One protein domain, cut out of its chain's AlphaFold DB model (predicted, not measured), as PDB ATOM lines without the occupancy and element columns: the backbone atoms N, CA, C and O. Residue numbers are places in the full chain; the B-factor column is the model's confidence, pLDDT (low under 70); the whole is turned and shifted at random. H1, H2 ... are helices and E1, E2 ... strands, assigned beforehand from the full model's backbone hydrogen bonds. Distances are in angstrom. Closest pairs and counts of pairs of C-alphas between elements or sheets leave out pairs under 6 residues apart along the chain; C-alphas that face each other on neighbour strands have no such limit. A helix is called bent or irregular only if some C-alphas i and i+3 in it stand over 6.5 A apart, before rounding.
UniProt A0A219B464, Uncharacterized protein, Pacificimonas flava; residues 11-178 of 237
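Overview. This is residues 11 to 178 of the 237 residues of an uncharacterized protein of Pacificimonas flava (UniProt A0A219B464). A long helix, H4, runs through the middle, with H1, H2 and H3 folded back and forth in two helical hairpins over one side of it and H6 packed on another side. A small two-stranded sheet, E3 and E4, sits beside the later part of H4 with the short H5 near it, while the strand hairpin E1 and E2 forms one end of the long axis, away from the other named elements. The printed part has 168 residues with six named helices and four named strands, in the order H1 H2 H3 E1 E2 H4 E3 H5 H6 E4, and its class is mostly helix. Both sheets, E1 - E2 and E3 - E4, are antiparallel. The whole is compact, with a radius of gyration of the C-alphas of 16.9 A, and spans 51 by 34 by 29 A.

Along the chain. H1 covers residues 11 to 25, 21.2 A long, and its C-alpha 11 is at (7.576, -7.626, -11.658). H2 covers residues 37 to 53, 25.4 A long; it has a kink of 41 degrees near residue 44 and is irregular, with C-alphas 41 and 44 being 7.5 A apart. H3 covers residues 56 to 65, 14.1 A long. E1, residues 72 to 76, and E2, residues 82 to 86, are strands of five residues each. H4, residues 91 to 114, is the longest helix at 34.7 A, starting with C-alpha 91 at (31.816, -1.672, -27.057). E3 covers residues 120 to 123, H5 residues 133 to 137, and H6 residues 145 to 154, 14.2 A long. E4, residues 174 to 177, ends with C-alpha 177 at (2.691, -8.726, -23.313).

Arrangement. H4 is the hub, touching H1, H2, H3 and H6. H1 touches residues 103 to 111 of H4 alone, closest at the C-alphas of Thr 16 and Gly 107, 4.0 A, at a steep tilt of 68 degrees, only just short of perpendicular, opposite ways. H1 and H2 form a helical hairpin at a shallow tilt of 22 degrees; their closest C-alphas, of Arg 13 and Ser 52, are 6.0 A apart. H2 and H3 form another, closest at the C-alphas of Ala 50 and Leu 59, 5.4 A. H2 and H4 only just touch, with 3 pairs of C-alphas within 8 A, closest at Ala 51 and Phe 100, 7.2 A. H3 touches residues 92 to 101 of H4 alone, closest at the C-alphas of Ala 60 and Glu 93, 5.0 A. E1 and E2 are a hairpin, with N 75 and O 83 at 2.7 A, within hydrogen-bond range; E1 and H4 are apart. H6 touches residues 102 to 113 of H4 alone, closest at the C-alphas of Cys 109 and Pro 145, 4.8 A, at a steep tilt of 47 degrees. E3 and E4 are antiparallel neighbours, with N 123 and O 174 at 2.7 A, within hydrogen-bond range. The closest C-alphas of H4 and E4, of Ile 105 and Ala 175, are 6.9 A apart. H5 touches no helix, and E3 and H5 are near each other. Every O i to N i+4 pair is within hydrogen-bond range in H1, H3, H4, H5 and H6, and 11 of 13 are in H2.

Size, cuts and confidence. The two C-alphas farthest apart are those of Thr 79 and Gly 116, at 55.1 A. The printed part has no cut. The links H1 to H2 and H6 to E4 are long, and the latter is residues 155 to 173, with no named element. The mean pLDDT of the printed part is 84.6, and residues 155 to 178 are under 70.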
ATOM      1  N   GLU A  11       7.762  -6.175 -11.629       96.19
ATOM      2  CA  GLU A  11       7.576  -7.626 -11.658       96.19
ATOM      3  C   GLU A  11       8.526  -8.284 -12.666       96.19
ATOM      4  O   GLU A  11       9.229  -9.238 -12.333       96.19
ATOM      5  N   VAL A  12       8.616  -7.756 -13.893       96.62
ATOM      6  CA  VAL A  12       9.534  -8.288 -14.916       96.62
ATOM      7  C   VAL A  12      10.993  -8.116 -14.490       96.62
ATOM      8  O   VAL A  12      11.823  -8.991 -14.760       96.62
ATOM      9  N   ARG A  13      11.327  -7.037 -13.771       97.94
ATOM     10  CA  ARG A  13      12.656  -6.844 -13.171       97.94
ATOM     11  C   ARG A  13      12.974  -7.913 -12.140       97.94
ATOM     12  O   ARG A  13      14.083  -8.443 -12.171       97.94
ATOM     13  N   GLN A  14      12.019  -8.290 -11.292       98.12
ATOM     14  CA  GLN A  14      12.214  -9.385 -10.342       98.12
ATOM     15  C   GLN A  14      12.562 -10.694 -11.067       98.12
ATOM     16  O   GLN A  14      13.590 -11.305 -10.769       98.12
ATOM     17  N   TYR A  15      11.788 -11.079 -12.086       98.12
ATOM     18  CA  TYR A  15      12.094 -12.271 -12.889       98.12
ATOM     19  C   TYR A  15      13.446 -12.170 -13.611       98.12
ATOM     20  O   TYR A  15      14.176 -13.157 -13.718       98.12
ATOM     21  N   THR A  16      13.805 -10.978 -14.090       97.12
ATOM     22  CA  THR A  16      15.101 -10.707 -14.733       97.12
ATOM     23  C   THR A  16      16.261 -10.910 -13.753       97.12
ATOM     24  O   THR A  16      17.244 -11.571 -14.089       97.12
ATOM     25  N   LEU A  17      16.142 -10.393 -12.527       98.19
ATOM     26  CA  LEU A  17      17.135 -10.557 -11.463       98.19
ATOM     27  C   LEU A  17      17.313 -12.023 -11.066       98.19
ATOM     28  O   LEU A  17      18.444 -12.474 -10.894       98.19
ATOM     29  N   GLU A  18      16.221 -12.779 -10.963       97.81
ATOM     30  CA  GLU A  18      16.272 -14.216 -10.676       97.81
ATOM     31  C   GLU A  18      17.027 -14.994 -11.763       97.81
ATOM     32  O   GLU A  18      17.816 -15.887 -11.450       97.81
ATOM     33  N   GLU A  19      16.835 -14.645 -13.039       96.12
ATOM     34  CA  GLU A  19      17.573 -15.261 -14.147       96.12
ATOM     35  C   GLU A  19      19.072 -14.931 -14.103       96.12
ATOM     36  O   GLU A  19      19.898 -15.816 -14.346       96.12
ATOM     37  N   ILE A  20      19.435 -13.692 -13.753       96.25
ATOM     38  CA  ILE A  20      20.839 -13.296 -13.555       96.25
ATOM     39  C   ILE A  20      21.447 -14.084 -12.391       96.25
ATOM     40  O   ILE A  20      22.498 -14.706 -12.554       96.25
ATOM     41  N   ALA A  21      20.766 -14.120 -11.243       96.31
ATOM     42  CA  ALA A  21      21.224 -14.820 -10.046       96.31
ATOM     43  C   ALA A  21      21.384 -16.330 -10.283       96.31
ATOM     44  O   ALA A  21      22.328 -16.941  -9.783       96.31
ATOM     45  N   LEU A  22      20.506 -16.941 -11.084       94.19
ATOM     46  CA  LEU A  22      20.632 -18.339 -11.493       94.19
ATOM     47  C   LEU A  22      21.921 -18.582 -12.293       94.19
ATOM     48  O   LEU A  22      22.605 -19.582 -12.069       94.19
ATOM     49  N   TYR A  23      22.267 -17.683 -13.218       92.81
ATOM     50  CA  TYR A  23      23.467 -17.804 -14.054       92.81
ATOM     51  C   TYR A  23      24.748 -17.540 -13.269       92.81
ATOM     52  O   TYR A  23      25.728 -18.266 -13.442       92.81
ATOM     53  N   GLU A  24      24.719 -16.547 -12.382       92.00
ATOM     54  CA  GLU A  24      25.793 -16.252 -11.434       92.00
ATOM     55  C   GLU A  24      26.052 -17.457 -10.519       92.00
ATOM     56  O   GLU A  24      27.171 -17.964 -10.473       92.00
ATOM     57  N   LYS A  25      25.007 -17.997  -9.877       94.56
ATOM     58  CA  LYS A  25      25.103 -19.163  -8.981       94.56
ATOM     59  C   LYS A  25      25.667 -20.402  -9.678       94.56
ATOM     60  O   LYS A  25      26.405 -21.168  -9.064       94.56
ATOM     61  N   ASN A  26      25.310 -20.608 -10.942       89.88
ATOM     62  CA  ASN A  26      25.771 -21.748 -11.731       89.88
ATOM     63  C   ASN A  26      27.150 -21.519 -12.379       89.88
ATOM     64  O   ASN A  26      27.649 -22.423 -13.045       89.88
ATOM     65  N   GLY A  27      27.760 -20.337 -12.224       87.81
ATOM     66  CA  GLY A  27      29.060 -20.013 -12.820       87.81
ATOM     67  C   GLY A  27      29.047 -19.971 -14.352       87.81
ATOM     68  O   GLY A  27      30.072 -20.206 -14.984       87.81
ATOM     69  N   ILE A  28      27.882 -19.714 -14.955       88.75
ATOM     70  CA  ILE A  28      27.688 -19.665 -16.417       88.75
ATOM     71  C   ILE A  28      27.291 -18.269 -16.908       88.75
ATOM     72  O   ILE A  28      26.870 -18.111 -18.059       88.75
ATOM     73  N   LEU A  29      27.385 -17.256 -16.042       88.81
ATOM     74  CA  LEU A  29      27.194 -15.869 -16.436       88.81
ATOM     75  C   LEU A  29      28.232 -15.509 -17.504       88.81
ATOM     76  O   LEU A  29      29.420 -15.777 -17.345       88.81
ATOM     77  N   TYR A  30      27.782 -14.940 -18.620       88.44
ATOM     78  CA  TYR A  30      28.699 -14.630 -19.704       88.44
ATOM     79  C   TYR A  30      29.641 -13.493 -19.316       88.44
ATOM     80  O   TYR A  30      29.206 -12.395 -18.975       88.44
ATOM     81  N   GLU A  31      30.931 -13.744 -19.498       87.62
ATOM     82  CA  GLU A  31      31.976 -12.743 -19.376       87.62
ATOM     83  C   GLU A  31      32.547 -12.425 -20.758       87.62
ATOM     84  O   GLU A  31      33.088 -13.279 -21.467       87.62
ATOM     85  N   SER A  32      32.424 -11.164 -21.169       89.12
ATOM     86  CA  SER A  32      32.950 -10.736 -22.459       89.12
ATOM     87  C   SER A  32      34.477 -10.813 -22.472       89.12
ATOM     88  O   SER A  32      35.115 -10.250 -21.583       89.12
ATOM     89  N   PRO A  33      35.108 -11.337 -23.541       89.38
ATOM     90  CA  PRO A  33      36.564 -11.287 -23.699       89.38
ATOM     91  C   PRO A  33      37.138  -9.862 -23.654       89.38
ATOM     92  O   PRO A  33      38.339  -9.673 -23.439       89.38
ATOM     93  N   ARG A  34      36.280  -8.857 -23.879       91.94
ATOM     94  CA  ARG A  34      36.611  -7.430 -23.810       91.94
ATOM     95  C   ARG A  34      36.732  -6.908 -22.382       91.94
ATOM     96  O   ARG A  34      37.299  -5.832 -22.228       91.94
ATOM     97  N   LEU A  35      36.227  -7.620 -21.375       93.50
ATOM     98  CA  LEU A  35      36.350  -7.213 -19.979       93.50
ATOM     99  C   LEU A  35      37.805  -7.318 -19.509       93.50
ATOM    100  O   LEU A  35      38.572  -8.174 -19.962       93.50
ATOM    101  N   THR A  36      38.196  -6.401 -18.629       96.44
ATOM    102  CA  THR A  36      39.390  -6.517 -17.786       96.44
ATOM    103  C   THR A  36      39.123  -7.512 -16.658       96.44
ATOM    104  O   THR A  36      37.979  -7.870 -16.412       96.44
ATOM    105  N   GLU A  37      40.162  -7.939 -15.944       94.25
ATOM    106  CA  GLU A  37      39.995  -8.794 -14.759       94.25
ATOM    107  C   GLU A  37      39.114  -8.122 -13.691       94.25
ATOM    108  O   GLU A  37      38.166  -8.726 -13.198       94.25
ATOM    109  N   ASN A  38      39.342  -6.828 -13.429       93.81
ATOM    110  CA  ASN A  38      38.461  -6.026 -12.577       93.81
ATOM    111  C   ASN A  38      37.026  -5.961 -13.132       93.81
ATOM    112  O   ASN A  38      36.063  -6.085 -12.385       93.81
ATOM    113  N   GLY A  39      36.881  -5.798 -14.451       94.00
ATOM    114  CA  GLY A  39      35.584  -5.794 -15.119       94.00
ATOM    115  C   GLY A  39      34.822  -7.109 -14.951       94.00
ATOM    116  O   GLY A  39      33.626  -7.056 -14.703       94.00
ATOM    117  N   CYS A  40      35.501  -8.258 -15.036       93.62
ATOM    118  CA  CYS A  40      34.914  -9.570 -14.744       93.62
ATOM    119  C   CYS A  40      34.452  -9.657 -13.286       93.62
ATOM    120  O   CYS A  40      33.311 -10.027 -13.035       93.62
ATOM    121  N   GLY A  41      35.294  -9.236 -12.335       93.12
ATOM    122  CA  GLY A  41      34.947  -9.260 -10.910       93.12
ATOM    123  C   GLY A  41      33.727  -8.403 -10.554       93.12
ATOM    124  O   GLY A  41      32.939  -8.790  -9.702       93.12
ATOM    125  N   GLN A  42      33.538  -7.264 -11.226       94.69
ATOM    126  CA  GLN A  42      32.398  -6.365 -10.994       94.69
ATOM    127  C   GLN A  42      31.164  -6.700 -11.843       94.69
ATOM    128  O   GLN A  42      30.093  -6.131 -11.621       94.69
ATOM    129  N   TRP A  43      31.307  -7.574 -12.844       94.81
ATOM    130  CA  TRP A  43      30.290  -7.806 -13.866       94.81
ATOM    131  C   TRP A  43      28.925  -8.232 -13.302       94.81
ATOM    132  O   TRP A  43      27.927  -7.616 -13.689       94.81
ATOM    133  N   PRO A  44      28.839  -9.207 -12.371       94.94
ATOM    134  CA  PRO A  44      27.552  -9.625 -11.826       94.94
ATOM    135  C   PRO A  44      26.817  -8.482 -11.122       94.94
ATOM    136  O   PRO A  44      25.618  -8.295 -11.322       94.94
ATOM    137  N   ASP A  45      27.530  -7.683 -10.330       96.38
ATOM    138  CA  ASP A  45      26.921  -6.647  -9.498       96.38
ATOM    139  C   ASP A  45      26.413  -5.465 -10.319       96.38
ATOM    140  O   ASP A  45      25.293  -5.002 -10.098       96.38
ATOM    141  N   ILE A  46      27.176  -5.014 -11.321       96.88
ATOM    142  CA  ILE A  46      26.709  -3.930 -12.196       96.88
ATOM    143  C   ILE A  46      25.535  -4.373 -13.077       96.88
ATOM    144  O   ILE A  46      24.651  -3.565 -13.363       96.88
ATOM    145  N   LEU A  47      25.493  -5.651 -13.472       97.06
ATOM    146  CA  LEU A  47      24.383  -6.219 -14.232       97.06
ATOM    147  C   LEU A  47      23.113  -6.316 -13.373       97.06
ATOM    148  O   LEU A  47      22.052  -5.875 -13.812       97.06
ATOM    149  N   LYS A  48      23.226  -6.827 -12.139       97.69
ATOM    150  CA  LYS A  48      22.115  -6.876 -11.174       97.69
ATOM    151  C   LYS A  48      21.602  -5.476 -10.840       97.69
ATOM    152  O   LYS A  48      20.399  -5.258 -10.894       97.69
ATOM    153  N   SER A  49      22.493  -4.520 -10.571       97.44
ATOM    154  CA  SER A  49      22.109  -3.130 -10.298       97.44
ATOM    155  C   SER A  49      21.326  -2.526 -11.465       97.44
ATOM    156  O   SER A  49      20.237  -1.998 -11.266       97.44
ATOM    157  N   ALA A  50      21.810  -2.675 -12.701       97.38
ATOM    158  CA  ALA A  50      21.069  -2.185 -13.859       97.38
ATOM    159  C   ALA A  50      19.701  -2.872 -14.005       97.38
ATOM    160  O   ALA A  50      18.713  -2.209 -14.316       97.38
ATOM    161  N   ALA A  51      19.619  -4.184 -13.773       97.12
ATOM    162  CA  ALA A  51      18.361  -4.923 -13.841       97.12
ATOM    163  C   ALA A  51      17.362  -4.510 -12.746       97.12
ATOM    164  O   ALA A  51      16.158  -4.516 -13.004       97.12
ATOM    165  N   SER A  52      17.829  -4.098 -11.562       97.38
ATOM    166  CA  SER A  52      16.948  -3.699 -10.459       97.38
ATOM    167  C   SER A  52      16.283  -2.339 -10.652       97.38
ATOM    168  O   SER A  52      15.100  -2.223 -10.367       97.38
ATOM    169  N   ASP A  53      16.999  -1.321 -11.138       94.75
ATOM    170  CA  ASP A  53      16.482   0.061 -11.160       94.75
ATOM    171  C   ASP A  53      16.789   0.842 -12.451       94.75
ATOM    172  O   ASP A  53      16.324   1.968 -12.637       94.75
ATOM    173  N   GLY A  54      17.546   0.249 -13.372       95.81
ATOM    174  CA  GLY A  54      18.072   0.921 -14.553       95.81
ATOM    175  C   GLY A  54      17.690   0.250 -15.866       95.81
ATOM    176  O   GLY A  54      16.725  -0.510 -15.967       95.81
ATOM    177  N   THR A  55      18.456   0.567 -16.903       96.00
ATOM    178  CA  THR A  55      18.362  -0.024 -18.242       96.00
ATOM    179  C   THR A  55      19.754  -0.403 -18.757       96.00
ATOM    180  O   THR A  55      20.766  -0.246 -18.063       96.00
ATOM    181  N   ASP A  56      19.834  -0.844 -20.012       95.50
ATOM    182  CA  ASP A  56      21.093  -1.000 -20.741       95.50
ATOM    183  C   ASP A  56      21.933   0.289 -20.755       95.50
ATOM    184  O   ASP A  56      23.157   0.218 -20.705       95.50
ATOM    185  N   GLU A  57      21.321   1.476 -20.742       96.31
ATOM    186  CA  GLU A  57      22.074   2.735 -20.662       96.31
ATOM    187  C   GLU A  57      22.763   2.915 -19.304       96.31
ATOM    188  O   GLU A  57      23.893   3.409 -19.240       96.31
ATOM    189  N   ASN A  58      22.109   2.505 -18.210       97.38
ATOM    190  CA  ASN A  58      22.715   2.506 -16.877       97.38
ATOM    191  C   ASN A  58      23.891   1.535 -16.818       97.38
ATOM    192  O   ASN A  58      24.967   1.912 -16.347       97.38
ATOM    193  N   LEU A  59      23.709   0.334 -17.369       97.56
ATOM    194  CA  LEU A  59      24.760  -0.672 -17.461       97.56
ATOM    195  C   LEU A  59      25.940  -0.180 -18.314       97.56
ATOM    196  O   LEU A  59      27.087  -0.269 -17.884       97.56
ATOM    197  N   ALA A  60      25.680   0.417 -19.479       97.00
ATOM    198  CA  ALA A  60      26.710   0.973 -20.356       97.00
ATOM    199  C   ALA A  60      27.531   2.065 -19.654       97.00
ATOM    200  O   ALA A  60      28.763   2.079 -19.752       97.00
ATOM    201  N   ARG A  61      26.865   2.954 -18.901       97.19
ATOM    202  CA  ARG A  61      27.532   3.968 -18.070       97.19
ATOM    203  C   ARG A  61      28.396   3.339 -16.986       97.19
ATOM    204  O   ARG A  61      29.521   3.788 -16.805       97.19
ATOM    205  N   ALA A  62      27.895   2.317 -16.293       97.25
ATOM    206  CA  ALA A  62      28.643   1.625 -15.247       97.25
ATOM    207  C   ALA A  62      29.899   0.938 -15.812       97.25
ATOM    208  O   ALA A  62      30.986   1.105 -15.264       97.25
ATOM    209  N   ILE A  63      29.785   0.252 -16.957       97.00
ATOM    210  CA  ILE A  63      30.925  -0.363 -17.662       97.00
ATOM    211  C   ILE A  63      32.011   0.679 -17.961       97.00
ATOM    212  O   ILE A  63      33.202   0.411 -17.782       97.00
ATOM    213  N   LEU A  64      31.607   1.860 -18.440       95.31
ATOM    214  CA  LEU A  64      32.532   2.930 -18.796       95.31
ATOM    215  C   LEU A  64      33.168   3.576 -17.556       95.31
ATOM    216  O   LEU A  64      34.388   3.716 -17.509       95.31
ATOM    217  N   ALA A  65      32.357   3.939 -16.559       95.62
ATOM    218  CA  ALA A  65      32.799   4.622 -15.341       95.62
ATOM    219  C   ALA A  65      33.779   3.779 -14.513       95.62
ATOM    220  O   ALA A  65      34.729   4.317 -13.951       95.62
ATOM    221  N   ASN A  66      33.588   2.460 -14.498       94.31
ATOM    222  CA  ASN A  66      34.429   1.527 -13.752       94.31
ATOM    223  C   ASN A  66      35.650   1.023 -14.544       94.31
ATOM    224  O   ASN A  66      36.418   0.200 -14.044       94.31
ATOM    225  N   GLY A  67      35.842   1.475 -15.790       94.75
ATOM    226  CA  GLY A  67      36.965   1.030 -16.621       94.75
ATOM    227  C   GLY A  67      36.944  -0.479 -16.896       94.75
ATOM    228  O   GLY A  67      37.996  -1.118 -16.972       94.75
ATOM    229  N   CYS A  68      35.753  -1.068 -17.039       96.00
ATOM    230  CA  CYS A  68      35.595  -2.520 -17.140       96.00
ATOM    231  C   CYS A  68      36.144  -3.108 -18.447       96.00
ATOM    232  O   CYS A  68      36.320  -4.318 -18.528       96.00
ATOM    233  N   LEU A  69      36.402  -2.299 -19.480       96.38
ATOM    234  CA  LEU A  69      36.835  -2.780 -20.795       96.38
ATOM    235  C   LEU A  69      38.335  -2.606 -21.033       96.38
ATOM    236  O   LEU A  69      38.928  -1.569 -20.743       96.38
ATOM    237  N   LYS A  70      38.938  -3.613 -21.669       95.88
ATOM    238  CA  LYS A  70      40.289  -3.544 -22.227       95.88
ATOM    239  C   LYS A  70      40.369  -2.424 -23.266       95.88
ATOM    240  O   LYS A  70      39.433  -2.195 -24.027       95.88
ATOM    241  N   THR A  71      41.528  -1.780 -23.374       95.12
ATOM    242  CA  THR A  71      41.766  -0.762 -24.414       95.12
ATOM    243  C   THR A  71      42.102  -1.387 -25.768       95.12
ATOM    244  O   THR A  71      41.730  -0.850 -26.813       95.12
ATOM    245  N   HIS A  72      42.774  -2.542 -25.761       95.31
ATOM    246  CA  HIS A  72      43.204  -3.274 -26.951       95.31
ATOM    247  C   HIS A  72      43.003  -4.781 -26.773       95.31
ATOM    248  O   HIS A  72      43.056  -5.299 -25.661       95.31
ATOM    249  N   MET A  73      42.813  -5.493 -27.883       91.31
ATOM    250  CA  MET A  73      42.713  -6.950 -27.919       91.31
ATOM    251  C   MET A  73      43.507  -7.547 -29.086       91.31
ATOM    252  O   MET A  73      43.634  -6.900 -30.132       91.31
ATOM    253  N   PRO A  74      44.005  -8.789 -28.948       90.00
ATOM    254  CA  PRO A  74      44.634  -9.498 -30.050       90.00
ATOM    255  C   PRO A  74      43.611  -9.784 -31.158       90.00
ATOM    256  O   PRO A  74      42.518 -10.294 -30.921       90.00
ATOM    257  N   ARG A  75      43.985  -9.483 -32.399       88.94
ATOM    258  CA  ARG A  75      43.214  -9.735 -33.617       88.94
ATOM    259  C   ARG A  75      44.061 -10.554 -34.578       88.94
ATOM    260  O   ARG A  75      45.210 -10.209 -34.849       88.94
ATOM    261  N   LYS A  76      43.498 -11.641 -35.106       89.00
ATOM    262  CA  LYS A  76      44.165 -12.471 -36.116       89.00
ATOM    263  C   LYS A  76      44.263 -11.700 -37.435       89.00
ATOM    264  O   LYS A  76      43.273 -11.112 -37.877       89.00
ATOM    265  N   LYS A  77      45.446 -11.679 -38.049       88.06
ATOM    266  CA  LYS A  77      45.641 -11.070 -39.372       88.06
ATOM    267  C   LYS A  77      45.194 -12.043 -40.476       88.06
ATOM    268  O   LYS A  77      45.366 -13.251 -40.300       88.06
ATOM    269  N   PRO A  78      44.690 -11.548 -41.624       83.12
ATOM    270  CA  PRO A  78      44.343 -12.399 -42.767       83.12
ATOM    271  C   PRO A  78      45.522 -13.238 -43.282       83.12
ATOM    272  O   PRO A  78      45.331 -14.362 -43.725       83.12
ATOM    273  N   THR A  79      46.743 -12.711 -43.172       85.69
ATOM    274  CA  THR A  79      47.986 -13.333 -43.652       85.69
ATOM    275  C   THR A  79      48.692 -14.209 -42.610       85.69
ATOM    276  O   THR A  79      49.818 -14.640 -42.837       85.69
ATOM    277  N   GLY A  80      48.056 -14.480 -41.463       85.31
ATOM    278  CA  GLY A  80      48.667 -15.197 -40.340       85.31
ATOM    279  C   GLY A  80      49.312 -14.274 -39.295       85.31
ATOM    280  O   GLY A  80      49.652 -13.121 -39.564       85.31
ATOM    281  N   GLY A  81      49.432 -14.770 -38.060       89.69
ATOM    282  CA  GLY A  81      49.895 -14.000 -36.898       89.69
ATOM    283  C   GLY A  81      48.817 -13.127 -36.235       89.69
ATOM    284  O   GLY A  81      47.645 -13.123 -36.629       89.69
ATOM    285  N   HIS A  82      49.223 -12.379 -35.205       89.81
ATOM    286  CA  HIS A  82      48.348 -11.517 -34.403       89.81
ATOM    287  C   HIS A  82      48.764 -10.040 -34.493       89.81
ATOM    288  O   HIS A  82      49.927  -9.706 -34.704       89.81
ATOM    289  N   THR A  83      47.792  -9.142 -34.355       92.19
ATOM    290  CA  THR A  83      47.988  -7.703 -34.136       92.19
ATOM    291  C   THR A  83      47.217  -7.269 -32.902       92.19
ATOM    292  O   THR A  83      46.234  -7.913 -32.552       92.19
ATOM    293  N   MET A  84      47.595  -6.156 -32.286       93.38
ATOM    294  CA  MET A  84      46.728  -5.497 -31.311       93.38
ATOM    295  C   MET A  84      45.760  -4.579 -32.056       93.38
ATOM    296  O   MET A  84      46.172  -3.792 -32.907       93.38
ATOM    297  N   ALA A  85      44.470  -4.714 -31.775       91.88
ATOM    298  CA  ALA A  85      43.424  -3.843 -32.287       91.88
ATOM    299  C   ALA A  85      42.755  -3.129 -31.115       91.88
ATOM    300  O   ALA A  85      42.493  -3.741 -30.080       91.88
ATOM    301  N   LYS A  86      42.472  -1.837 -31.279       95.06
ATOM    302  CA  LYS A  86      41.742  -1.055 -30.280       95.06
ATOM    303  C   LYS A  86      40.326  -1.613 -30.114       95.06
ATOM    304  O   LYS A  86      39.678  -1.962 -31.105       95.06
ATOM    305  N   VAL A  87      39.847  -1.691 -28.875       92.62
ATOM    306  CA  VAL A  87      38.445  -2.026 -28.602       92.62
ATOM    307  C   VAL A  87      37.550  -0.902 -29.150       92.62
ATOM    308  O   VAL A  87      37.882   0.272 -28.967       92.62
ATOM    309  N   PRO A  88      36.450  -1.225 -29.861       93.06
ATOM    310  CA  PRO A  88      35.541  -0.212 -30.390       93.06
ATOM    311  C   PRO A  88      35.033   0.735 -29.304       93.06
ATOM    312  O   PRO A  88      34.736   0.307 -28.190       93.06
ATOM    313  N   VAL A  89      34.889   2.018 -29.640       92.75
ATOM    314  CA  VAL A  89      34.453   3.046 -28.678       92.75
ATOM    315  C   VAL A  89      33.062   2.765 -28.112       92.75
ATOM    316  O   VAL A  89      32.825   3.035 -26.946       92.75
ATOM    317  N   ASN A  90      32.182   2.139 -28.895       91.25
ATOM    318  CA  ASN A  90      30.820   1.758 -28.517       91.25
ATOM    319  C   ASN A  90      30.719   0.353 -27.892       91.25
ATOM    320  O   ASN A  90      29.622  -0.167 -27.712       91.25
ATOM    321  N   ALA A  91      31.842  -0.302 -27.571       91.94
ATOM    322  CA  ALA A  91      31.816  -1.672 -27.057       91.94
ATOM    323  C   ALA A  91      31.081  -1.809 -25.713       91.94
ATOM    324  O   ALA A  91      30.551  -2.882 -25.439       91.94
ATOM    325  N   HIS A  92      31.055  -0.748 -24.902       94.81
ATOM    326  CA  HIS A  92      30.320  -0.691 -23.638       94.81
ATOM    327  C   HIS A  92      28.806  -0.669 -23.868       94.81
ATOM    328  O   HIS A  92      28.099  -1.434 -23.225       94.81
ATOM    329  N   GLU A  93      28.330   0.119 -24.838       93.75
ATOM    330  CA  GLU A  93      26.919   0.134 -25.246       93.75
ATOM    331  C   GLU A  93      26.500  -1.228 -25.804       93.75
ATOM    332  O   GLU A  93      25.533  -1.809 -25.334       93.75
ATOM    333  N   THR A  94      27.266  -1.795 -26.746       90.25
ATOM    334  CA  THR A  94      26.917  -3.096 -27.346       90.25
ATOM    335  C   THR A  94      26.878  -4.215 -26.310       90.25
ATOM    336  O   THR A  94      25.974  -5.039 -26.338       90.25
ATOM    337  N   LEU A  95      27.849  -4.250 -25.388       91.62
ATOM    338  CA  LEU A  95      27.858  -5.252 -24.325       91.62
ATOM    339  C   LEU A  95      26.655  -5.079 -23.392       91.62
ATOM    340  O   LEU A  95      26.009  -6.061 -23.053       91.62
ATOM    341  N   ALA A  96      26.352  -3.847 -22.990       93.81
ATOM    342  CA  ALA A  96      25.218  -3.582 -22.120       93.81
ATOM    343  C   ALA A  96      23.882  -3.951 -22.778       93.81
ATOM    344  O   ALA A  96      23.062  -4.616 -22.155       93.81
ATOM    345  N   GLU A  97      23.685  -3.557 -24.036       91.69
ATOM    346  CA  GLU A  97      22.481  -3.860 -24.812       91.69
ATOM    347  C   GLU A  97      22.257  -5.362 -24.956       91.69
ATOM    348  O   GLU A  97      21.161  -5.844 -24.675       91.69
ATOM    349  N   ASP A  98      23.288  -6.098 -25.382       88.44
ATOM    350  CA  ASP A  98      23.182  -7.532 -25.635       88.44
ATOM    351  C   ASP A  98      22.840  -8.289 -24.342       88.44
ATOM    352  O   ASP A  98      21.890  -9.075 -24.320       88.44
ATOM    353  N   GLU A  99      23.570  -8.029 -23.251       91.19
ATOM    354  CA  GLU A  99      23.405  -8.788 -22.006       91.19
ATOM    355  C   GLU A  99      22.144  -8.393 -21.247       91.19
ATOM    356  O   GLU A  99      21.418  -9.267 -20.772       91.19
ATOM    357  N   PHE A 100      21.836  -7.096 -21.165       94.69
ATOM    358  CA  PHE A 100      20.612  -6.647 -20.512       94.69
ATOM    359  C   PHE A 100      19.386  -7.195 -21.244       94.69
ATOM    360  O   PHE A 100      18.493  -7.756 -20.612       94.69
ATOM    361  N   ASN A 101      19.357  -7.094 -22.577       92.44
ATOM    362  CA  ASN A 101      18.240  -7.602 -23.362       92.44
ATOM    363  C   ASN A 101      18.072  -9.120 -23.214       92.44
ATOM    364  O   ASN A 101      16.950  -9.613 -23.117       92.44
ATOM    365  N   TRP A 102      19.179  -9.865 -23.168       91.19
ATOM    366  CA  TRP A 102      19.143 -11.312 -22.981       91.19
ATOM    367  C   TRP A 102      18.412 -11.704 -21.695       91.19
ATOM    368  O   TRP A 102      17.511 -12.540 -21.727       91.19
ATOM    369  N   PHE A 103      18.767 -11.083 -20.569       94.88
ATOM    370  CA  PHE A 103      18.114 -11.365 -19.293       94.88
ATOM    371  C   PHE A 103      16.703 -10.786 -19.214       94.88
ATOM    372  O   PHE A 103      15.817 -11.468 -18.705       94.88
ATOM    373  N   TYR A 104      16.466  -9.600 -19.781       95.69
ATOM    374  CA  TYR A 104      15.133  -9.003 -19.868       95.69
ATOM    375  C   TYR A 104      14.138  -9.929 -20.574       95.69
ATOM    376  O   TYR A 104      13.075 -10.208 -20.028       95.69
ATOM    377  N   ILE A 105      14.477 -10.457 -21.759       94.12
ATOM    378  CA  ILE A 105      13.562 -11.336 -22.504       94.12
ATOM    379  C   ILE A 105      13.274 -12.606 -21.701       94.12
ATOM    380  O   ILE A 105      12.135 -13.056 -21.656       94.12
ATOM    381  N   ARG A 106      14.275 -13.168 -21.019       94.94
ATOM    382  CA  ARG A 106      14.077 -14.358 -20.179       94.94
ATOM    383  C   ARG A 106      13.177 -14.074 -18.984       94.94
ATOM    384  O   ARG A 106      12.287 -14.877 -18.704       94.94
ATOM    385  N   GLY A 107      13.387 -12.940 -18.318       96.25
ATOM    386  CA  GLY A 107      12.523 -12.469 -17.242       96.25
ATOM    387  C   GLY A 107      11.088 -12.280 -17.727       96.25
ATOM    388  O   GLY A 107      10.153 -12.769 -17.102       96.25
ATOM    389  N   LEU A 108      10.917 -11.682 -18.906       95.75
ATOM    390  CA  LEU A 108       9.618 -11.482 -19.533       95.75
ATOM    391  C   LEU A 108       8.931 -12.800 -19.916       95.75
ATOM    392  O   LEU A 108       7.733 -12.945 -19.691       95.75
ATOM    393  N   CYS A 109       9.662 -13.780 -20.455       95.75
ATOM    394  CA  CYS A 109       9.106 -15.103 -20.741       95.75
ATOM    395  C   CYS A 109       8.638 -15.797 -19.462       95.75
ATOM    396  O   CYS A 109       7.556 -16.375 -19.452       95.75
ATOM    397  N   ARG A 110       9.422 -15.726 -18.379       97.25
ATOM    398  CA  ARG A 110       9.012 -16.282 -17.084       97.25
ATOM    399  C   ARG A 110       7.768 -15.598 -16.541       97.25
ATOM    400  O   ARG A 110       6.808 -16.286 -16.218       97.25
ATOM    401  N   PHE A 111       7.755 -14.268 -16.536       96.50
ATOM    402  CA  PHE A 111       6.582 -13.496 -16.146       96.50
ATOM    403  C   PHE A 111       5.345 -13.910 -16.957       96.50
ATOM    404  O   PHE A 111       4.281 -14.137 -16.387       96.50
ATOM    405  N   ALA A 112       5.478 -14.045 -18.281       94.50
ATOM    406  CA  ALA A 112       4.386 -14.449 -19.160       94.50
ATOM    407  C   ALA A 112       3.839 -15.837 -18.802       94.50
ATOM    408  O   ALA A 112       2.625 -15.998 -18.696       94.50
ATOM    409  N   LEU A 113       4.723 -16.816 -18.590       95.75
ATOM    410  CA  LEU A 113       4.346 -18.183 -18.225       95.75
ATOM    411  C   LEU A 113       3.620 -18.226 -16.880       95.75
ATOM    412  O   LEU A 113       2.546 -18.818 -16.790       95.75
ATOM    413  N   ASP A 114       4.161 -17.547 -15.869       96.69
ATOM    414  CA  ASP A 114       3.604 -17.559 -14.513       96.69
ATOM    415  C   ASP A 114       2.252 -16.822 -14.437       96.69
ATOM    416  O   ASP A 114       1.406 -17.160 -13.611       96.69
ATOM    417  N   ASN A 115       1.998 -15.875 -15.348       94.00
ATOM    418  CA  ASN A 115       0.718 -15.166 -15.471       94.00
ATOM    419  C   ASN A 115      -0.230 -15.764 -16.530       94.00
ATOM    420  O   ASN A 115      -1.261 -15.165 -16.837       94.00
ATOM    421  N   GLY A 116       0.104 -16.910 -17.132       93.38
ATOM    422  CA  GLY A 116      -0.732 -17.546 -18.158       93.38
ATOM    423  C   GLY A 116      -0.899 -16.721 -19.442       93.38
ATOM    424  O   GLY A 116      -1.879 -16.896 -20.164       93.38
ATOM    425  N   THR A 117       0.037 -15.814 -19.739       90.31
ATOM    426  CA  THR A 117       0.047 -15.053 -20.993       90.31
ATOM    427  C   THR A 117       0.476 -15.973 -22.133       90.31
ATOM    428  O   THR A 117       1.607 -16.459 -22.134       90.31
ATOM    429  N   PRO A 118      -0.392 -16.219 -23.129       85.69
ATOM    430  CA  PRO A 118      -0.170 -17.324 -24.049       85.69
ATOM    431  C   PRO A 118       0.884 -16.999 -25.117       85.69
ATOM    432  O   PRO A 118       1.474 -17.910 -25.688       85.69
ATOM    433  N   HIS A 119       1.093 -15.714 -25.431       88.31
ATOM    434  CA  HIS A 119       1.988 -15.284 -26.503       88.31
ATOM    435  C   HIS A 119       2.675 -13.961 -26.151       88.31
ATOM    436  O   HIS A 119       2.073 -13.059 -25.569       88.31
ATOM    437  N   LEU A 120       3.922 -13.829 -26.587       88.19
ATOM    438  CA  LEU A 120       4.675 -12.583 -26.623       88.19
ATOM    439  C   LEU A 120       4.598 -11.962 -28.017       88.19
ATOM    440  O   LEU A 120       4.657 -12.685 -29.007       88.19
ATOM    441  N   VAL A 121       4.532 -10.636 -28.119       87.69
ATOM    442  CA  VAL A 121       4.423  -9.937 -29.409       87.69
ATOM    443  C   VAL A 121       5.707  -9.206 -29.772       87.69
ATOM    444  O   VAL A 121       6.172  -8.344 -29.034       87.69
ATOM    445  N   GLY A 122       6.267  -9.508 -30.939       86.19
ATOM    446  CA  GLY A 122       7.487  -8.875 -31.425       86.19
ATOM    447  C   GLY A 122       7.343  -7.368 -31.667       86.19
ATOM    448  O   GLY A 122       6.389  -6.900 -32.287       86.19
ATOM    449  N   TYR A 123       8.325  -6.581 -31.237       85.75
ATOM    450  CA  TYR A 123       8.457  -5.164 -31.559       85.75
ATOM    451  C   TYR A 123       9.929  -4.746 -31.698       85.75
ATOM    452  O   TYR A 123      10.856  -5.458 -31.307       85.75
ATOM    453  N   ARG A 124      10.152  -3.551 -32.257       85.94
ATOM    454  CA  ARG A 124      11.482  -2.938 -32.392       85.94
ATOM    455  C   ARG A 124      11.759  -1.959 -31.253       85.94
ATOM    456  O   ARG A 124      11.140  -0.899 -31.204       85.94
ATOM    457  N   ALA A 125      12.737  -2.246 -30.394       86.94
ATOM    458  CA  ALA A 125      13.127  -1.307 -29.332       86.94
ATOM    459  C   ALA A 125      14.080  -0.195 -29.787       86.94
ATOM    460  O   ALA A 125      14.277   0.769 -29.051       86.94
ATOM    461  N   ARG A 126      14.668  -0.293 -30.990       83.81
ATOM    462  CA  ARG A 126      15.511   0.762 -31.566       83.81
ATOM    463  C   ARG A 126      14.979   1.252 -32.908       83.81
ATOM    464  O   ARG A 126      14.667   0.471 -33.815       83.81
ATOM    465  N   PHE A 127      14.987   2.573 -33.055       83.50
ATOM    466  CA  PHE A 127      14.791   3.227 -34.339       83.50
ATOM    467  C   PHE A 127      16.015   3.043 -35.247       83.50
ATOM    468  O   PHE A 127      17.151   3.293 -34.861       83.50
ATOM    469  N   SER A 128      15.760   2.632 -36.481       84.00
ATOM    470  CA  SER A 128      16.736   2.556 -37.567       84.00
ATOM    471  C   SER A 128      16.029   3.035 -38.820       84.00
ATOM    472  O   SER A 128      14.905   2.585 -39.064       84.00
ATOM    473  N   GLN A 129      16.686   3.919 -39.570       85.31
ATOM    474  CA  GLN A 129      16.190   4.442 -40.844       85.31
ATOM    475  C   GLN A 129      16.119   3.349 -41.916       85.31
ATOM    476  O   GLN A 129      15.182   3.337 -42.699       85.31
ATOM    477  N   ASN A 130      17.070   2.408 -41.900       87.12
ATOM    478  CA  ASN A 130      17.133   1.272 -42.819       87.12
ATOM    479  C   ASN A 130      17.116  -0.028 -42.001       87.12
ATOM    480  O   ASN A 130      18.178  -0.585 -41.695       87.12
ATOM    481  N   PRO A 131      15.942  -0.470 -41.521       82.31
ATOM    482  CA  PRO A 131      15.835  -1.735 -40.808       82.31
ATOM    483  C   PRO A 131      16.140  -2.920 -41.730       82.31
ATOM    484  O   PRO A 131      15.880  -2.905 -42.929       82.31
ATOM    485  N   ARG A 132      16.706  -3.975 -41.148       81.50
ATOM    486  CA  ARG A 132      16.875  -5.270 -41.819       81.50
ATOM    487  C   ARG A 132      15.511  -5.961 -41.943       81.50
ATOM    488  O   ARG A 132      14.765  -5.948 -40.966       81.50
ATOM    489  N   SER A 133      15.230  -6.626 -43.068       81.94
ATOM    490  CA  SER A 133      13.911  -7.232 -43.358       81.94
ATOM    491  C   SER A 133      13.410  -8.153 -42.241       81.94
ATOM    492  O   SER A 133      12.328  -7.964 -41.708       81.94
ATOM    493  N   SER A 134      14.267  -9.060 -41.768       75.44
ATOM    494  CA  SER A 134      13.954  -9.956 -40.639       75.44
ATOM    495  C   SER A 134      13.597  -9.242 -39.324       75.44
ATOM    496  O   SER A 134      12.960  -9.835 -38.464       75.44
ATOM    497  N   SER A 135      14.008  -7.983 -39.124       75.12
ATOM    498  CA  SER A 135      13.556  -7.177 -37.980       75.12
ATOM    499  C   SER A 135      12.137  -6.667 -38.169       75.12
ATOM    500  O   SER A 135      11.425  -6.522 -37.184       75.12
ATOM    501  N   GLU A 136      11.767  -6.329 -39.404       82.81
ATOM    502  CA  GLU A 136      10.440  -5.825 -39.752       82.81
ATOM    503  C   GLU A 136       9.422  -6.957 -39.754       82.81
ATOM    504  O   GLU A 136       8.366  -6.818 -39.150       82.81
ATOM    505  N   GLU A 137       9.786  -8.098 -40.343       83.38
ATOM    506  CA  GLU A 137       8.960  -9.306 -40.384       83.38
ATOM    507  C   GLU A 137       8.542  -9.761 -38.988       83.38
ATOM    508  O   GLU A 137       7.425 -10.231 -38.811       83.38
ATOM    509  N   ALA A 138       9.424  -9.610 -37.999       79.75
ATOM    510  CA  ALA A 138       9.185 -10.054 -36.635       79.75
ATOM    511  C   ALA A 138       8.276  -9.106 -35.823       79.75
ATOM    512  O   ALA A 138       7.813  -9.482 -34.747       79.75
ATOM    513  N   VAL A 139       7.992  -7.892 -36.309       86.38
ATOM    514  CA  VAL A 139       7.062  -6.971 -35.636       86.38
ATOM    515  C   VAL A 139       5.636  -7.510 -35.729       86.38
ATOM    516  O   VAL A 139       5.166  -7.861 -36.804       86.38
ATOM    517  N   GLY A 140       4.933  -7.553 -34.599       85.12
ATOM    518  CA  GLY A 140       3.563  -8.060 -34.510       85.12
ATOM    519  C   GLY A 140       3.456  -9.587 -34.529       85.12
ATOM    520  O   GLY A 140       2.372 -10.108 -34.293       85.12
ATOM    521  N   GLN A 141       4.553 -10.315 -34.762       87.19
ATOM    522  CA  GLN A 141       4.541 -11.773 -34.668       87.19
ATOM    523  C   GLN A 141       4.336 -12.223 -33.228       87.19
ATOM    524  O   GLN A 141       4.818 -11.586 -32.290       87.19
ATOM    525  N   HIS A 142       3.635 -13.341 -33.077       88.25
ATOM    526  CA  HIS A 142       3.393 -13.973 -31.794       88.25
ATOM    527  C   HIS A 142       4.417 -15.081 -31.553       88.25
ATOM    528  O   HIS A 142       4.678 -15.899 -32.434       88.25
ATOM    529  N   PHE A 143       4.964 -15.122 -30.345       88.50
ATOM    530  CA  PHE A 143       5.954 -16.099 -29.918       88.50
ATOM    531  C   PHE A 143       5.468 -16.807 -28.660       88.50
ATOM    532  O   PHE A 143       4.994 -16.158 -27.731       88.50
ATOM    533  N   ASP A 144       5.622 -18.125 -28.619       90.00
ATOM    534  CA  ASP A 144       5.381 -18.912 -27.410       90.00
ATOM    535  C   ASP A 144       6.483 -18.609 -26.371       90.00
ATOM    536  O   ASP A 144       7.666 -18.850 -26.662       90.00
ATOM    537  N   PRO A 145       6.137 -18.090 -25.174       91.62
ATOM    538  CA  PRO A 145       7.113 -17.790 -24.132       91.62
ATOM    539  C   PRO A 145       7.971 -18.997 -23.723       91.62
ATOM    540  O   PRO A 145       9.149 -18.812 -23.412       91.62
ATOM    541  N   ALA A 146       7.418 -20.216 -23.731       93.31
ATOM    542  CA  ALA A 146       8.140 -21.423 -23.329       93.31
ATOM    543  C   ALA A 146       9.266 -21.745 -24.316       93.31
ATOM    544  O   ALA A 146      10.418 -21.905 -23.908       93.31
ATOM    545  N   ASN A 147       8.949 -21.743 -25.614       89.81
ATOM    546  CA  ASN A 147       9.923 -22.001 -26.675       89.81
ATOM    547  C   ASN A 147      11.029 -20.937 -26.694       89.81
ATOM    548  O   ASN A 147      12.208 -21.271 -26.788       89.81
ATOM    549  N   VAL A 148      10.672 -19.653 -26.545       89.56
ATOM    550  CA  VAL A 148      11.666 -18.564 -26.497       89.56
ATOM    551  C   VAL A 148      12.589 -18.717 -25.287       89.56
ATOM    552  O   VAL A 148      13.807 -18.581 -25.417       89.56
ATOM    553  N   LEU A 149      12.039 -19.021 -24.109       92.56
ATOM    554  CA  LEU A 149      12.834 -19.210 -22.897       92.56
ATOM    555  C   LEU A 149      13.780 -20.412 -23.012       92.56
ATOM    556  O   LEU A 149      14.939 -20.319 -22.600       92.56
ATOM    557  N   GLU A 150      13.305 -21.527 -23.568       90.50
ATOM    558  CA  GLU A 150      14.120 -22.717 -23.814       90.50
ATOM    559  C   GLU A 150      15.252 -22.427 -24.808       90.50
ATOM    560  O   GLU A 150      16.413 -22.740 -24.525       90.50
ATOM    561  N   ASP A 151      14.957 -21.755 -25.921       85.69
ATOM    562  CA  ASP A 151      15.958 -21.344 -26.909       85.69
ATOM    563  C   ASP A 151      17.052 -20.470 -26.271       85.69
ATOM    564  O   ASP A 151      18.249 -20.694 -26.476       85.69
ATOM    565  N   LEU A 152      16.667 -19.500 -25.435       87.19
ATOM    566  CA  LEU A 152      17.606 -18.622 -24.730       87.19
ATOM    567  C   LEU A 152      18.401 -19.349 -23.632       87.19
ATOM    568  O   LEU A 152      19.491 -18.911 -23.267       87.19
ATOM    569  N   ARG A 153      17.891 -20.451 -23.076       88.31
ATOM    570  CA  ARG A 153      18.594 -21.268 -22.068       88.31
ATOM    571  C   ARG A 153      19.573 -22.254 -22.687       88.31
ATOM    572  O   ARG A 153      20.676 -22.419 -22.167       88.31
ATOM    573  N   THR A 154      19.184 -22.881 -23.793       81.94
ATOM    574  CA  THR A 154      19.970 -23.904 -24.499       81.94
ATOM    575  C   THR A 154      21.037 -23.311 -25.414       81.94
ATOM    576  O   THR A 154      22.024 -23.983 -25.719       81.94
ATOM    577  N   ALA A 155      20.915 -22.035 -25.791       66.75
ATOM    578  CA  ALA A 155      21.961 -21.256 -26.447       66.75
ATOM    579  C   ALA A 155      23.166 -20.973 -25.519       66.75
ATOM    580  O   ALA A 155      23.587 -19.823 -25.371       66.75
ATOM    581  N   GLN A 156      23.756 -21.995 -24.892       52.09
ATOM    582  CA  GLN A 156      25.023 -21.874 -24.173       52.09
ATOM    583  C   GLN A 156      26.136 -21.574 -25.192       52.09
ATOM    584  O   GLN A 156      26.721 -22.462 -25.805       52.09
ATOM    585  N   GLY A 157      26.370 -20.279 -25.425       48.22
ATOM    586  CA  GLY A 157      27.394 -19.758 -26.327       48.22
ATOM    587  C   GLY A 157      26.885 -19.286 -27.690       48.22
ATOM    588  O   GLY A 157      27.429 -19.711 -28.704       48.22
ATOM    589  N   ARG A 158      25.873 -18.398 -27.723       53.91
ATOM    590  CA  ARG A 158      25.557 -17.410 -28.798       53.91
ATOM    591  C   ARG A 158      25.515 -17.900 -30.264       53.91
ATOM    592  O   ARG A 158      25.417 -17.084 -31.176       53.91
ATOM    593  N   THR A 159      25.569 -19.207 -30.517       36.62
ATOM    594  CA  THR A 159      25.766 -19.809 -31.852       36.62
ATOM    595  C   THR A 159      24.497 -20.499 -32.373       36.62
ATOM    596  O   THR A 159      24.521 -21.168 -33.404       36.62
ATOM    597  N   LEU A 160      23.335 -20.297 -31.743       36.31
ATOM    598  CA  LEU A 160      22.053 -20.747 -32.302       36.31
ATOM    599  C   LEU A 160      21.570 -19.779 -33.394       36.31
ATOM    600  O   LEU A 160      20.618 -19.027 -33.239       36.31
ATOM    601  N   SER A 161      22.256 -19.817 -34.540       38.62
ATOM    602  CA  SER A 161      22.016 -18.945 -35.693       38.62
ATOM    603  C   SER A 161      20.975 -19.480 -36.696       38.62
ATOM    604  O   SER A 161      20.908 -18.951 -37.809       38.62
ATOM    605  N   ARG A 162      20.222 -20.558 -36.403       32.53
ATOM    606  CA  ARG A 162      19.401 -21.234 -37.441       32.53
ATOM    607  C   ARG A 162      17.986 -21.695 -37.075       32.53
ATOM    608  O   ARG A 162      17.241 -21.948 -38.013       32.53
ATOM    609  N   ARG A 163      17.595 -21.821 -35.800       30.92
ATOM    610  CA  ARG A 163      16.275 -22.399 -35.444       30.92
ATOM    611  C   ARG A 163      15.225 -21.392 -34.983       30.92
ATOM    612  O   ARG A 163      14.052 -21.638 -35.220       30.92
ATOM    613  N   CYS A 164      15.634 -20.245 -34.444       37.00
ATOM    614  CA  CYS A 164      14.702 -19.233 -33.961       37.00
ATOM    615  C   CYS A 164      14.967 -17.874 -34.633       37.00
ATOM    616  O   CYS A 164      16.009 -17.257 -34.377       37.00
ATOM    617  N   PRO A 165      14.067 -17.377 -35.506       35.41
ATOM    618  CA  PRO A 165      14.192 -16.036 -36.076       35.41
ATOM    619  C   PRO A 165      14.125 -14.943 -35.000       35.41
ATOM    620  O   PRO A 165      14.649 -13.858 -35.238       35.41
ATOM    621  N   ALA A 166      13.594 -15.244 -33.807       39.66
ATOM    622  CA  ALA A 166      13.558 -14.303 -32.693       39.66
ATOM    623  C   ALA A 166      14.950 -13.936 -32.151       39.66
ATOM    624  O   ALA A 166      15.172 -12.807 -31.720       39.66
ATOM    625  N   VAL A 167      15.905 -14.870 -32.235       40.09
ATOM    626  CA  VAL A 167      17.248 -14.741 -31.644       40.09
ATOM    627  C   VAL A 167      18.319 -14.390 -32.694       40.09
ATOM    628  O   VAL A 167      19.387 -13.893 -32.343       40.09
ATOM    629  N   ARG A 168      18.045 -14.537 -34.009       38.41
ATOM    630  CA  ARG A 168      18.962 -14.145 -35.119       38.41
ATOM    631  C   ARG A 168      19.028 -12.631 -35.345       38.41
ATOM    632  O   ARG A 168      19.202 -12.124 -36.456       38.41
ATOM    633  N   ILE A 169      18.857 -11.892 -34.276       38.12
ATOM    634  CA  ILE A 169      18.639 -10.480 -34.316       38.12
ATOM    635  C   ILE A 169      19.761  -9.827 -33.505       38.12
ATOM    636  O   ILE A 169      19.576  -9.302 -32.414       38.12
ATOM    637  N   GLN A 170      20.958  -9.821 -34.099       33.28
ATOM    638  CA  GLN A 170      21.901  -8.726 -33.870       33.28
ATOM    639  C   GLN A 170      21.183  -7.436 -34.297       33.28
ATOM    640  O   GLN A 170      21.175  -7.059 -35.468       33.28
ATOM    641  N   GLY A 171      20.466  -6.841 -33.346       33.09
ATOM    642  CA  GLY A 171      19.635  -5.659 -33.523       33.09
ATOM    643  C   GLY A 171      18.134  -5.941 -33.630       33.09
ATOM    644  O   GLY A 171      17.571  -5.922 -34.732       33.09
ATOM    645  N   TYR A 172      17.491  -6.082 -32.465       47.00
ATOM    646  CA  TYR A 172      16.083  -5.747 -32.189       47.00
ATOM    647  C   TYR A 172      14.965  -6.753 -32.521       47.00
ATOM    648  O   TYR A 172      14.293  -6.628 -33.546       47.00
ATOM    649  N   LEU A 173      14.715  -7.697 -31.610       39.25
ATOM    650  CA  LEU A 173      13.374  -8.236 -31.405       39.25
ATOM    651  C   LEU A 173      13.090  -8.292 -29.915       39.25
ATOM    652  O   LEU A 173      13.880  -8.832 -29.145       39.25
ATOM    653  N   PHE A 174      11.973  -7.691 -29.542       52.00
ATOM    654  CA  PHE A 174      11.533  -7.583 -28.166       52.00
ATOM    655  C   PHE A 174      10.099  -8.052 -28.093       52.00
ATOM    656  O   PHE A 174       9.313  -7.799 -28.999       52.00
ATOM    657  N   ALA A 175       9.791  -8.756 -27.025       39.94
ATOM    658  CA  ALA A 175       8.479  -9.283 -26.743       39.94
ATOM    659  C   ALA A 175       7.657  -8.239 -25.970       39.94
ATOM    660  O   ALA A 175       8.194  -7.580 -25.086       39.94
ATOM    661  N   PHE A 176       6.387  -8.087 -26.334       37.69
ATOM    662  CA  PHE A 176       5.367  -7.302 -25.644       37.69
ATOM    663  C   PHE A 176       4.289  -8.236 -25.102       37.69
ATOM    664  O   PHE A 176       3.887  -9.177 -25.795       37.69
ATOM    665  N   LEU A 177       3.805  -7.979 -23.890       43.59
ATOM    666  CA  LEU A 177       2.691  -8.726 -23.313       43.59
ATOM    667  C   LEU A 177       1.375  -8.129 -23.818       43.59
ATOM    668  O   LEU A 177       0.921  -7.098 -23.334       43.59
ATOM    669  N   ASN A 178       0.715  -8.795 -24.767       37.97
ATOM    670  CA  ASN A 178      -0.698  -8.526 -25.036       37.97
ATOM    671  C   ASN A 178      -1.547  -9.438 -24.147       37.97
ATOM    672  O   ASN A 178      -2.054 -10.467 -24.584       37.97
TER     673      ASN A 178